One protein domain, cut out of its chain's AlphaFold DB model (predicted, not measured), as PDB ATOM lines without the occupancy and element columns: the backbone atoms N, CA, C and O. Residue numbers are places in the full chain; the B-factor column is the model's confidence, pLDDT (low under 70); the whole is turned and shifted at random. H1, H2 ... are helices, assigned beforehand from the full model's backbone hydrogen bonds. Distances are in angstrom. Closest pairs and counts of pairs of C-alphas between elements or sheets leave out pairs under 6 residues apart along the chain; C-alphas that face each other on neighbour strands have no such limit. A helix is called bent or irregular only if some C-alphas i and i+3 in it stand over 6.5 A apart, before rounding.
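This is residues 364 to 429 of the 669 residues of an uncharacterized protein of Haloterrigena saccharevitans (UniProt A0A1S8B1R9). One long helix, H1, makes the length of the domain, and a short helix, H2, packs on it near its last residues, forming a small compact head. Residues 364 to 392 of H1 stick out from this head as a free arm, while residues 406 to 415 fold the chain back so that H2 begins beside H1 and crosses it at a steep tilt. The printed part has 66 residues with two named helices, H1 then H2 along the chain, and no named strand; its class is all helix. The whole is extended, with a radius of gyration of the C-alphas of 19.8 A and spans of 63 by 18 by 17 A.

H1 holds residues 364 to 405 and is 60.2 A long from C-alpha 364 at (199.887, 152.639, 133.061) to C-alpha 405 at (147.976, 124.253, 122.107). H2 holds residues 416 to 428, is 18.0 A long and ends with C-alpha 428 at (142.659, 139.343, 133.438).

H1 touches H2 with residues 393 to 403 alone. Their closest C-alphas are those of Glu 397 and Val 416, 5.9 A apart. The two helices run the same way at a steep tilt of 49 degrees. In H1 and H2 every O i to N i+4 pair is within hydrogen-bond range, and neither helix is bent.

The two C-alphas farthest apart, those of Val 364 and Gly 407, are 63.4 A apart. Without residues 364 to 392, which stand free, the body spans 24 by 18 by 15 A. The link from H1 to H2 is short, with 10 residues, and the printed part has no cut. The mean pLDDT of the printed part is 71.1; 23 residues are under 70, among them residues 364 to 371, 406 to 409 and 425 to 429.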
ATOM      1  N   VAL A 364     200.990 152.721 134.021       52.16
ATOM      2  CA  VAL A 364     199.887 152.639 133.061       52.16
ATOM      3  C   VAL A 364     199.519 151.182 132.760       52.16
ATOM      4  O   VAL A 364     198.338 150.877 132.673       52.16
ATOM      5  N   GLU A 365     200.486 150.257 132.686       55.62
ATOM      6  CA  GLU A 365     200.198 148.815 132.562       55.62
ATOM      7  C   GLU A 365     199.443 148.253 133.777       55.62
ATOM      8  O   GLU A 365     198.577 147.396 133.612       55.62
ATOM      9  N   SER A 366     199.728 148.743 134.989       54.69
ATOM     10  CA  SER A 366     199.020 148.315 136.204       54.69
ATOM     11  C   SER A 366     197.580 148.829 136.231       54.69
ATOM     12  O   SER A 366     196.669 148.065 136.535       54.69
ATOM     13  N   GLU A 367     197.360 150.097 135.870       54.50
ATOM     14  CA  GLU A 367     196.011 150.674 135.787       54.50
ATOM     15  C   GLU A 367     195.200 150.073 134.621       54.50
ATOM     16  O   GLU A 367     193.998 149.842 134.751       54.50
ATOM     17  N   LEU A 368     195.849 149.735 133.499       56.09
ATOM     18  CA  LEU A 368     195.221 149.001 132.392       56.09
ATOM     19  C   LEU A 368     194.824 147.576 132.798       56.09
ATOM     20  O   LEU A 368     193.733 147.135 132.457       56.09
ATOM     21  N   ALA A 369     195.658 146.871 133.565       64.25
ATOM     22  CA  ALA A 369     195.327 145.532 134.051       64.25
ATOM     23  C   ALA A 369     194.159 145.544 135.056       64.25
ATOM     24  O   ALA A 369     193.307 144.656 135.028       64.25
ATOM     25  N   GLU A 370     194.089 146.557 135.927       65.12
ATOM     26  CA  GLU A 370     192.969 146.731 136.861       65.12
ATOM     27  C   GLU A 370     191.665 147.092 136.135       65.12
ATOM     28  O   GLU A 370     190.606 146.548 136.450       65.12
ATOM     29  N   THR A 371     191.737 147.952 135.116       61.44
ATOM     30  CA  THR A 371     190.564 148.307 134.302       61.44
ATOM     31  C   THR A 371     190.095 147.159 133.408       61.44
ATOM     32  O   THR A 371     188.890 146.963 133.262       61.44
ATOM     33  N   GLU A 372     191.004 146.340 132.872       70.94
ATOM     34  CA  GLU A 372     190.662 145.127 132.118       70.94
ATOM     35  C   GLU A 372     189.991 144.070 133.014       70.94
ATOM     36  O   GLU A 372     189.017 143.435 132.602       70.94
ATOM     37  N   ALA A 373     190.432 143.932 134.271       68.12
ATOM     38  CA  ALA A 373     189.783 143.061 135.249       68.12
ATOM     39  C   ALA A 373     188.359 143.532 135.596       68.12
ATOM     40  O   ALA A 373     187.434 142.718 135.608       68.12
ATOM     41  N   ALA A 374     188.166 144.838 135.812       64.69
ATOM     42  CA  ALA A 374     186.846 145.416 136.064       64.69
ATOM     43  C   ALA A 374     185.905 145.248 134.856       64.69
ATOM     44  O   ALA A 374     184.745 144.864 135.011       64.69
ATOM     45  N   LEU A 375     186.410 145.456 133.636       66.31
ATOM     46  CA  LEU A 375     185.646 145.228 132.407       66.31
ATOM     47  C   LEU A 375     185.245 143.754 132.256       66.31
ATOM     48  O   LEU A 375     184.082 143.471 131.970       66.31
ATOM     49  N   SER A 376     186.153 142.815 132.534       76.62
ATOM     50  CA  SER A 376     185.848 141.380 132.499       76.62
ATOM     51  C   SER A 376     184.768 140.979 133.514       76.62
ATOM     52  O   SER A 376     183.923 140.134 133.209       76.62
ATOM     53  N   GLU A 377     184.748 141.597 134.698       71.75
ATOM     54  CA  GLU A 377     183.700 141.372 135.697       71.75
ATOM     55  C   GLU A 377     182.336 141.893 135.222       71.75
ATOM     56  O   GLU A 377     181.338 141.168 135.310       71.75
ATOM     57  N   THR A 378     182.298 143.095 134.636       64.88
ATOM     58  CA  THR A 378     181.060 143.663 134.075       64.88
ATOM     59  C   THR A 378     180.530 142.865 132.882       64.88
ATOM     60  O   THR A 378     179.323 142.661 132.768       64.88
ATOM     61  N   GLU A 379     181.409 142.340 132.025       77.06
ATOM     62  CA  GLU A 379     181.024 141.477 130.905       77.06
ATOM     63  C   GLU A 379     180.443 140.149 131.413       77.06
ATOM     64  O   GLU A 379     179.390 139.709 130.950       77.06
ATOM     65  N   ALA A 380     181.048 139.552 132.444       78.00
ATOM     66  CA  ALA A 380     180.513 138.349 133.076       78.00
ATOM     67  C   ALA A 380     179.138 138.586 133.730       78.00
ATOM     68  O   ALA A 380     178.297 137.681 133.751       78.00
ATOM     69  N   GLU A 381     178.890 139.779 134.273       72.94
ATOM     70  CA  GLU A 381     177.585 140.166 134.810       72.94
ATOM     71  C   GLU A 381     176.542 140.384 133.707       72.94
ATOM     72  O   GLU A 381     175.426 139.864 133.817       72.94
ATOM     73  N   LEU A 382     176.921 141.041 132.607       72.50
ATOM     74  CA  LEU A 382     176.080 141.185 131.420       72.50
ATOM     75  C   LEU A 382     175.686 139.810 130.863       72.50
ATOM     76  O   LEU A 382     174.503 139.539 130.669       72.50
ATOM     77  N   GLU A 383     176.642 138.888 130.720       78.50
ATOM     78  CA  GLU A 383     176.364 137.520 130.275       78.50
ATOM     79  C   GLU A 383     175.432 136.762 131.238       78.50
ATOM     80  O   GLU A 383     174.639 135.916 130.816       78.50
ATOM     81  N   ARG A 384     175.526 136.995 132.557       78.12
ATOM     82  CA  ARG A 384     174.579 136.406 133.524       78.12
ATOM     83  C   ARG A 384     173.176 136.972 133.322       78.12
ATOM     84  O   ARG A 384     172.230 136.184 133.287       78.12
ATOM     85  N   SER A 385     173.058 138.286 133.137       62.97
ATOM     86  CA  SER A 385     171.788 138.967 132.874       62.97
ATOM     87  C   SER A 385     171.144 138.483 131.571       62.97
ATOM     88  O   SER A 385     169.966 138.126 131.556       62.97
ATOM     89  N   GLU A 386     171.924 138.343 130.498       78.12
ATOM     90  CA  GLU A 386     171.448 137.823 129.213       78.12
ATOM     91  C   GLU A 386     170.964 136.371 129.317       78.12
ATOM     92  O   GLU A 386     169.891 136.031 128.815       78.12
ATOM     93  N   ARG A 387     171.702 135.502 130.025       78.25
ATOM     94  CA  ARG A 387     171.272 134.110 130.272       78.25
ATOM     95  C   ARG A 387     169.975 134.042 131.075       78.25
ATOM     96  O   ARG A 387     169.170 133.133 130.860       78.25
ATOM     97  N   GLU A 388     169.784 134.954 132.021       70.69
ATOM     98  CA  GLU A 388     168.558 135.038 132.810       70.69
ATOM     99  C   GLU A 388     167.382 135.540 131.967       70.69
ATOM    100  O   GLU A 388     166.316 134.919 131.978       70.69
ATOM    101  N   TYR A 389     167.597 136.577 131.156       69.75
ATOM    102  CA  TYR A 389     166.606 137.086 130.213       69.75
ATOM    103  C   TYR A 389     166.165 136.007 129.215       69.75
ATOM    104  O   TYR A 389     164.967 135.774 129.045       69.75
ATOM    105  N   GLU A 390     167.107 135.266 128.626       76.06
ATOM    106  CA  GLU A 390     166.802 134.156 127.715       76.06
ATOM    107  C   GLU A 390     166.071 133.000 128.414       76.06
ATOM    108  O   GLU A 390     165.172 132.379 127.836       76.06
ATOM    109  N   ARG A 391     166.376 132.728 129.690       79.62
ATOM    110  CA  ARG A 391     165.637 131.737 130.489       79.62
ATOM    111  C   ARG A 391     164.184 132.166 130.701       79.62
ATOM    112  O   ARG A 391     163.283 131.344 130.519       79.62
ATOM    113  N   ILE A 392     163.953 133.429 131.061       73.75
ATOM    114  CA  ILE A 392     162.609 133.991 131.259       73.75
ATOM    115  C   ILE A 392     161.838 133.988 129.938       73.75
ATOM    116  O   ILE A 392     160.698 133.525 129.892       73.75
ATOM    117  N   ARG A 393     162.478 134.412 128.846       79.56
ATOM    118  CA  ARG A 393     161.911 134.379 127.495       79.56
ATOM    119  C   ARG A 393     161.514 132.962 127.079       79.56
ATOM    120  O   ARG A 393     160.394 132.750 126.623       79.56
ATOM    121  N   THR A 394     162.383 131.976 127.293       76.12
ATOM    122  CA  THR A 394     162.107 130.563 126.978       76.12
ATOM    123  C   THR A 394     160.944 130.008 127.808       76.12
ATOM    124  O   THR A 394     160.111 129.246 127.301       76.12
ATOM    125  N   ALA A 395     160.853 130.390 129.085       70.25
ATOM    126  CA  ALA A 395     159.735 130.021 129.945       70.25
ATOM    127  C   ALA A 395     158.421 130.651 129.452       70.25
ATOM    128  O   ALA A 395     157.428 129.939 129.293       70.25
ATOM    129  N   ALA A 396     158.435 131.944 129.119       70.88
ATOM    130  CA  ALA A 396     157.290 132.663 128.563       70.88
ATOM    131  C   ALA A 396     156.825 132.064 127.225       70.88
ATOM    132  O   ALA A 396     155.631 131.819 127.038       70.88
ATOM    133  N   GLU A 397     157.755 131.716 126.328       77.50
ATOM    134  CA  GLU A 397     157.450 130.994 125.089       77.50
ATOM    135  C   GLU A 397     156.782 129.647 125.350       77.50
ATOM    136  O   GLU A 397     155.846 129.270 124.646       77.50
ATOM    137  N   THR A 398     157.273 128.903 126.340       72.38
ATOM    138  CA  THR A 398     156.741 127.579 126.675       72.38
ATOM    139  C   THR A 398     155.309 127.687 127.183       72.38
ATOM    140  O   THR A 398     154.444 126.954 126.706       72.38
ATOM    141  N   VAL A 399     155.038 128.643 128.074       73.94
ATOM    142  CA  VAL A 399     153.693 128.899 128.605       73.94
ATOM    143  C   VAL A 399     152.745 129.376 127.501       73.94
ATOM    144  O   VAL A 399     151.657 128.822 127.350       73.94
ATOM    145  N   CYS A 400     153.166 130.330 126.665       75.00
ATOM    146  CA  CYS A 400     152.355 130.813 125.544       75.00
ATOM    147  C   CYS A 400     152.074 129.708 124.517       75.00
ATOM    148  O   CYS A 400     150.974 129.621 123.977       75.00
ATOM    149  N   ARG A 401     153.046 128.830 124.246       78.88
ATOM    150  CA  ARG A 401     152.877 127.684 123.340       78.88
ATOM    151  C   ARG A 401     151.902 126.653 123.901       78.88
ATOM    152  O   ARG A 401     151.148 126.064 123.132       78.88
ATOM    153  N   GLU A 402     151.916 126.426 125.211       73.12
ATOM    154  CA  GLU A 402     150.984 125.499 125.853       73.12
ATOM    155  C   GLU A 402     149.560 126.067 125.887       73.12
ATOM    156  O   GLU A 402     148.617 125.344 125.573       73.12
ATOM    157  N   ALA A 403     149.407 127.369 126.151       70.75
ATOM    158  CA  ALA A 403     148.120 128.071 126.103       70.75
ATOM    159  C   ALA A 403     147.496 128.100 124.691       70.75
ATOM    160  O   ALA A 403     146.279 127.999 124.541       70.75
ATOM    161  N   ASP A 404     148.332 128.198 123.654       76.81
ATOM    162  CA  ASP A 404     147.921 128.111 122.246       76.81
ATOM    163  C   ASP A 404     147.494 126.678 121.887       76.81
ATOM    164  O   ASP A 404     146.470 126.447 121.245       76.81
ATOM    165  N   ARG A 405     148.251 125.675 122.364       74.38
ATOM    166  CA  ARG A 405     147.976 124.253 122.107       74.38
ATOM    167  C   ARG A 405     146.718 123.756 122.817       74.38
ATOM    168  O   ARG A 405     146.001 122.936 122.246       74.38
ATOM    169  N   SER A 406     146.449 124.228 124.033       67.31
ATOM    170  CA  SER A 406     145.222 123.904 124.767       67.31
ATOM    171  C   SER A 406     143.984 124.590 124.179       67.31
ATOM    172  O   SER A 406     142.863 124.232 124.534       67.31
ATOM    173  N   GLY A 407     144.167 125.545 123.256       64.31
ATOM    174  CA  GLY A 407     143.089 126.344 122.677       64.31
ATOM    175  C   GLY A 407     142.505 127.367 123.653       64.31
ATOM    176  O   GLY A 407     141.444 127.925 123.377       64.31
ATOM    177  N   ALA A 408     143.183 127.603 124.781       62.91
ATOM    178  CA  ALA A 408     142.756 128.534 125.815       62.91
ATOM    179  C   ALA A 408     142.887 129.996 125.362       62.91
ATOM    180  O   ALA A 408     142.024 130.812 125.673       62.91
ATOM    181  N   VAL A 409     143.933 130.323 124.594       69.38
ATOM    182  CA  VAL A 409     144.154 131.663 124.027       69.38
ATOM    183  C   VAL A 409     144.602 131.545 122.580       69.38
ATOM    184  O   VAL A 409     145.548 130.824 122.278       69.38
ATOM    185  N   SER A 410     143.955 132.290 121.683       74.25
ATOM    186  CA  SER A 410     144.444 132.479 120.316       74.25
ATOM    187  C   SER A 410     145.285 133.749 120.243       74.25
ATOM    188  O   SER A 410     144.741 134.853 120.352       74.25
ATOM    189  N   PHE A 411     146.584 133.595 120.029       80.44
ATOM    190  CA  PHE A 411     147.501 134.725 119.928       80.44
ATOM    191  C   PHE A 411     147.441 135.383 118.549       80.44
ATOM    192  O   PHE A 411     147.342 134.699 117.528       80.44
ATOM    193  N   ARG A 412     147.511 136.717 118.504       78.88
ATOM    194  CA  ARG A 412     147.466 137.485 117.241       78.88
ATOM    195  C   ARG A 412     148.851 137.779 116.678       78.88
ATOM    196  O   ARG A 412     148.983 138.087 115.494       78.88
ATOM    197  N   THR A 413     149.863 137.674 117.526       78.62
ATOM    198  CA  THR A 413     151.262 138.006 117.259       78.62
ATOM    199  C   THR A 413     152.171 136.792 117.443       78.62
ATOM    200  O   THR A 413     151.862 135.852 118.178       78.62
ATOM    201  N   GLY A 414     153.297 136.800 116.731       73.06
ATOM    202  CA  GLY A 414     154.362 135.810 116.887       73.06
ATOM    203  C   GLY A 414     155.404 136.197 117.937       73.06
ATOM    204  O   GLY A 414     156.197 135.339 118.316       73.06
ATOM    205  N   ASP A 415     155.407 137.455 118.389       83.00
ATOM    206  CA  ASP A 415     156.376 137.956 119.361       83.00
ATOM    207  C   ASP A 415     156.060 137.471 120.782       83.00
ATOM    208  O   ASP A 415     154.908 137.440 121.207       83.00
ATOM    209  N   VAL A 416     157.091 137.065 121.524       79.00
ATOM    210  CA  VAL A 416     156.940 136.452 122.851       79.00
ATOM    211  C   VAL A 416     156.432 137.459 123.871       79.00
ATOM    212  O   VAL A 416     155.581 137.098 124.683       79.00
ATOM    213  N   ALA A 417     156.909 138.705 123.839       72.12
ATOM    214  CA  ALA A 417     156.507 139.721 124.805       72.12
ATOM    215  C   ALA A 417     155.034 140.089 124.600       72.12
ATOM    216  O   ALA A 417     154.256 140.072 125.554       72.12
ATOM    217  N   ASP A 418     154.632 140.286 123.345       73.25
ATOM    218  CA  ASP A 418     153.245 140.593 123.003       73.25
ATOM    219  C   ASP A 418     152.306 139.406 123.286       73.25
ATOM    220  O   ASP A 418     151.217 139.594 123.823       73.25
ATOM    221  N   ARG A 419     152.727 138.160 123.013       77.88
ATOM    222  CA  ARG A 419     151.966 136.957 123.409       77.88
ATOM    223  C   ARG A 419     151.829 136.844 124.924       77.88
ATOM    224  O   ARG A 419     150.772 136.457 125.409       77.88
ATOM    225  N   THR A 420     152.871 137.189 125.675       77.31
ATOM    226  CA  THR A 420     152.811 137.170 127.143       77.31
ATOM    227  C   THR A 420     151.824 138.217 127.660       77.31
ATOM    228  O   THR A 420     151.054 137.921 128.573       77.31
ATOM    229  N   ALA A 421     151.779 139.397 127.036       73.94
ATOM    230  CA  ALA A 421     150.793 140.430 127.338       73.94
ATOM    231  C   ALA A 421     149.364 139.995 126.965       73.94
ATOM    232  O   ALA A 421     148.461 140.102 127.785       73.94
ATOM    233  N   GLU A 422     149.160 139.403 125.784       76.06
ATOM    234  CA  GLU A 422     147.858 138.863 125.367       76.06
ATOM    235  C   GLU A 422     147.376 137.728 126.288       76.06
ATOM    236  O   GLU A 422     146.183 137.624 126.571       76.06
ATOM    237  N   LEU A 423     148.288 136.883 126.786       73.62
ATOM    238  CA  LEU A 423     147.975 135.855 127.781       73.62
ATOM    239  C   LEU A 423     147.580 136.479 129.125       73.62
ATOM    240  O   LEU A 423     146.631 136.010 129.754       73.62
ATOM    241  N   ALA A 424     148.283 137.529 129.555       73.06
ATOM    242  CA  ALA A 424     147.954 138.271 130.768       73.06
ATOM    243  C   ALA A 424     146.573 138.938 130.658       73.06
ATOM    244  O   ALA A 424     145.749 138.747 131.548       73.06
ATOM    245  N   ASP A 425     146.267 139.592 129.535       69.88
ATOM    246  CA  ASP A 425     144.956 140.193 129.252       69.88
ATOM    247  C   ASP A 425     143.839 139.134 129.185       69.88
ATOM    248  O   ASP A 425     142.707 139.347 129.636       69.88
ATOM    249  N   ALA A 426     144.131 137.956 128.625       68.25
ATOM    250  CA  ALA A 426     143.182 136.849 128.537       68.25
ATOM    251  C   ALA A 426     142.873 136.233 129.917       68.25
ATOM    252  O   ALA A 426     141.722 135.862 130.180       68.25
ATOM    253  N   LEU A 427     143.872 136.181 130.807       64.88
ATOM    254  CA  LEU A 427     143.721 135.817 132.219       64.88
ATOM    255  C   LEU A 427     142.978 136.908 133.010       64.88
ATOM    256  O   LEU A 427     142.082 136.587 133.789       64.88
ATOM    257  N   GLU A 428     143.284 138.187 132.775       60.69
ATOM    258  CA  GLU A 428     142.659 139.343 133.438       60.69
ATOM    259  C   GLU A 428     141.176 139.494 133.064       60.69
ATOM    260  O   GLU A 428     140.332 139.802 133.907       60.69
ATOM    261  N   SER A 429     140.832 139.196 131.809       58.31
ATOM    262  CA  SER A 429     139.451 139.181 131.314       58.31
ATOM    263  C   SER A 429     138.666 137.915 131.687       58.31
ATOM    264  O   SER A 429     137.467 137.838 131.406       58.31
TER     265      SER A 429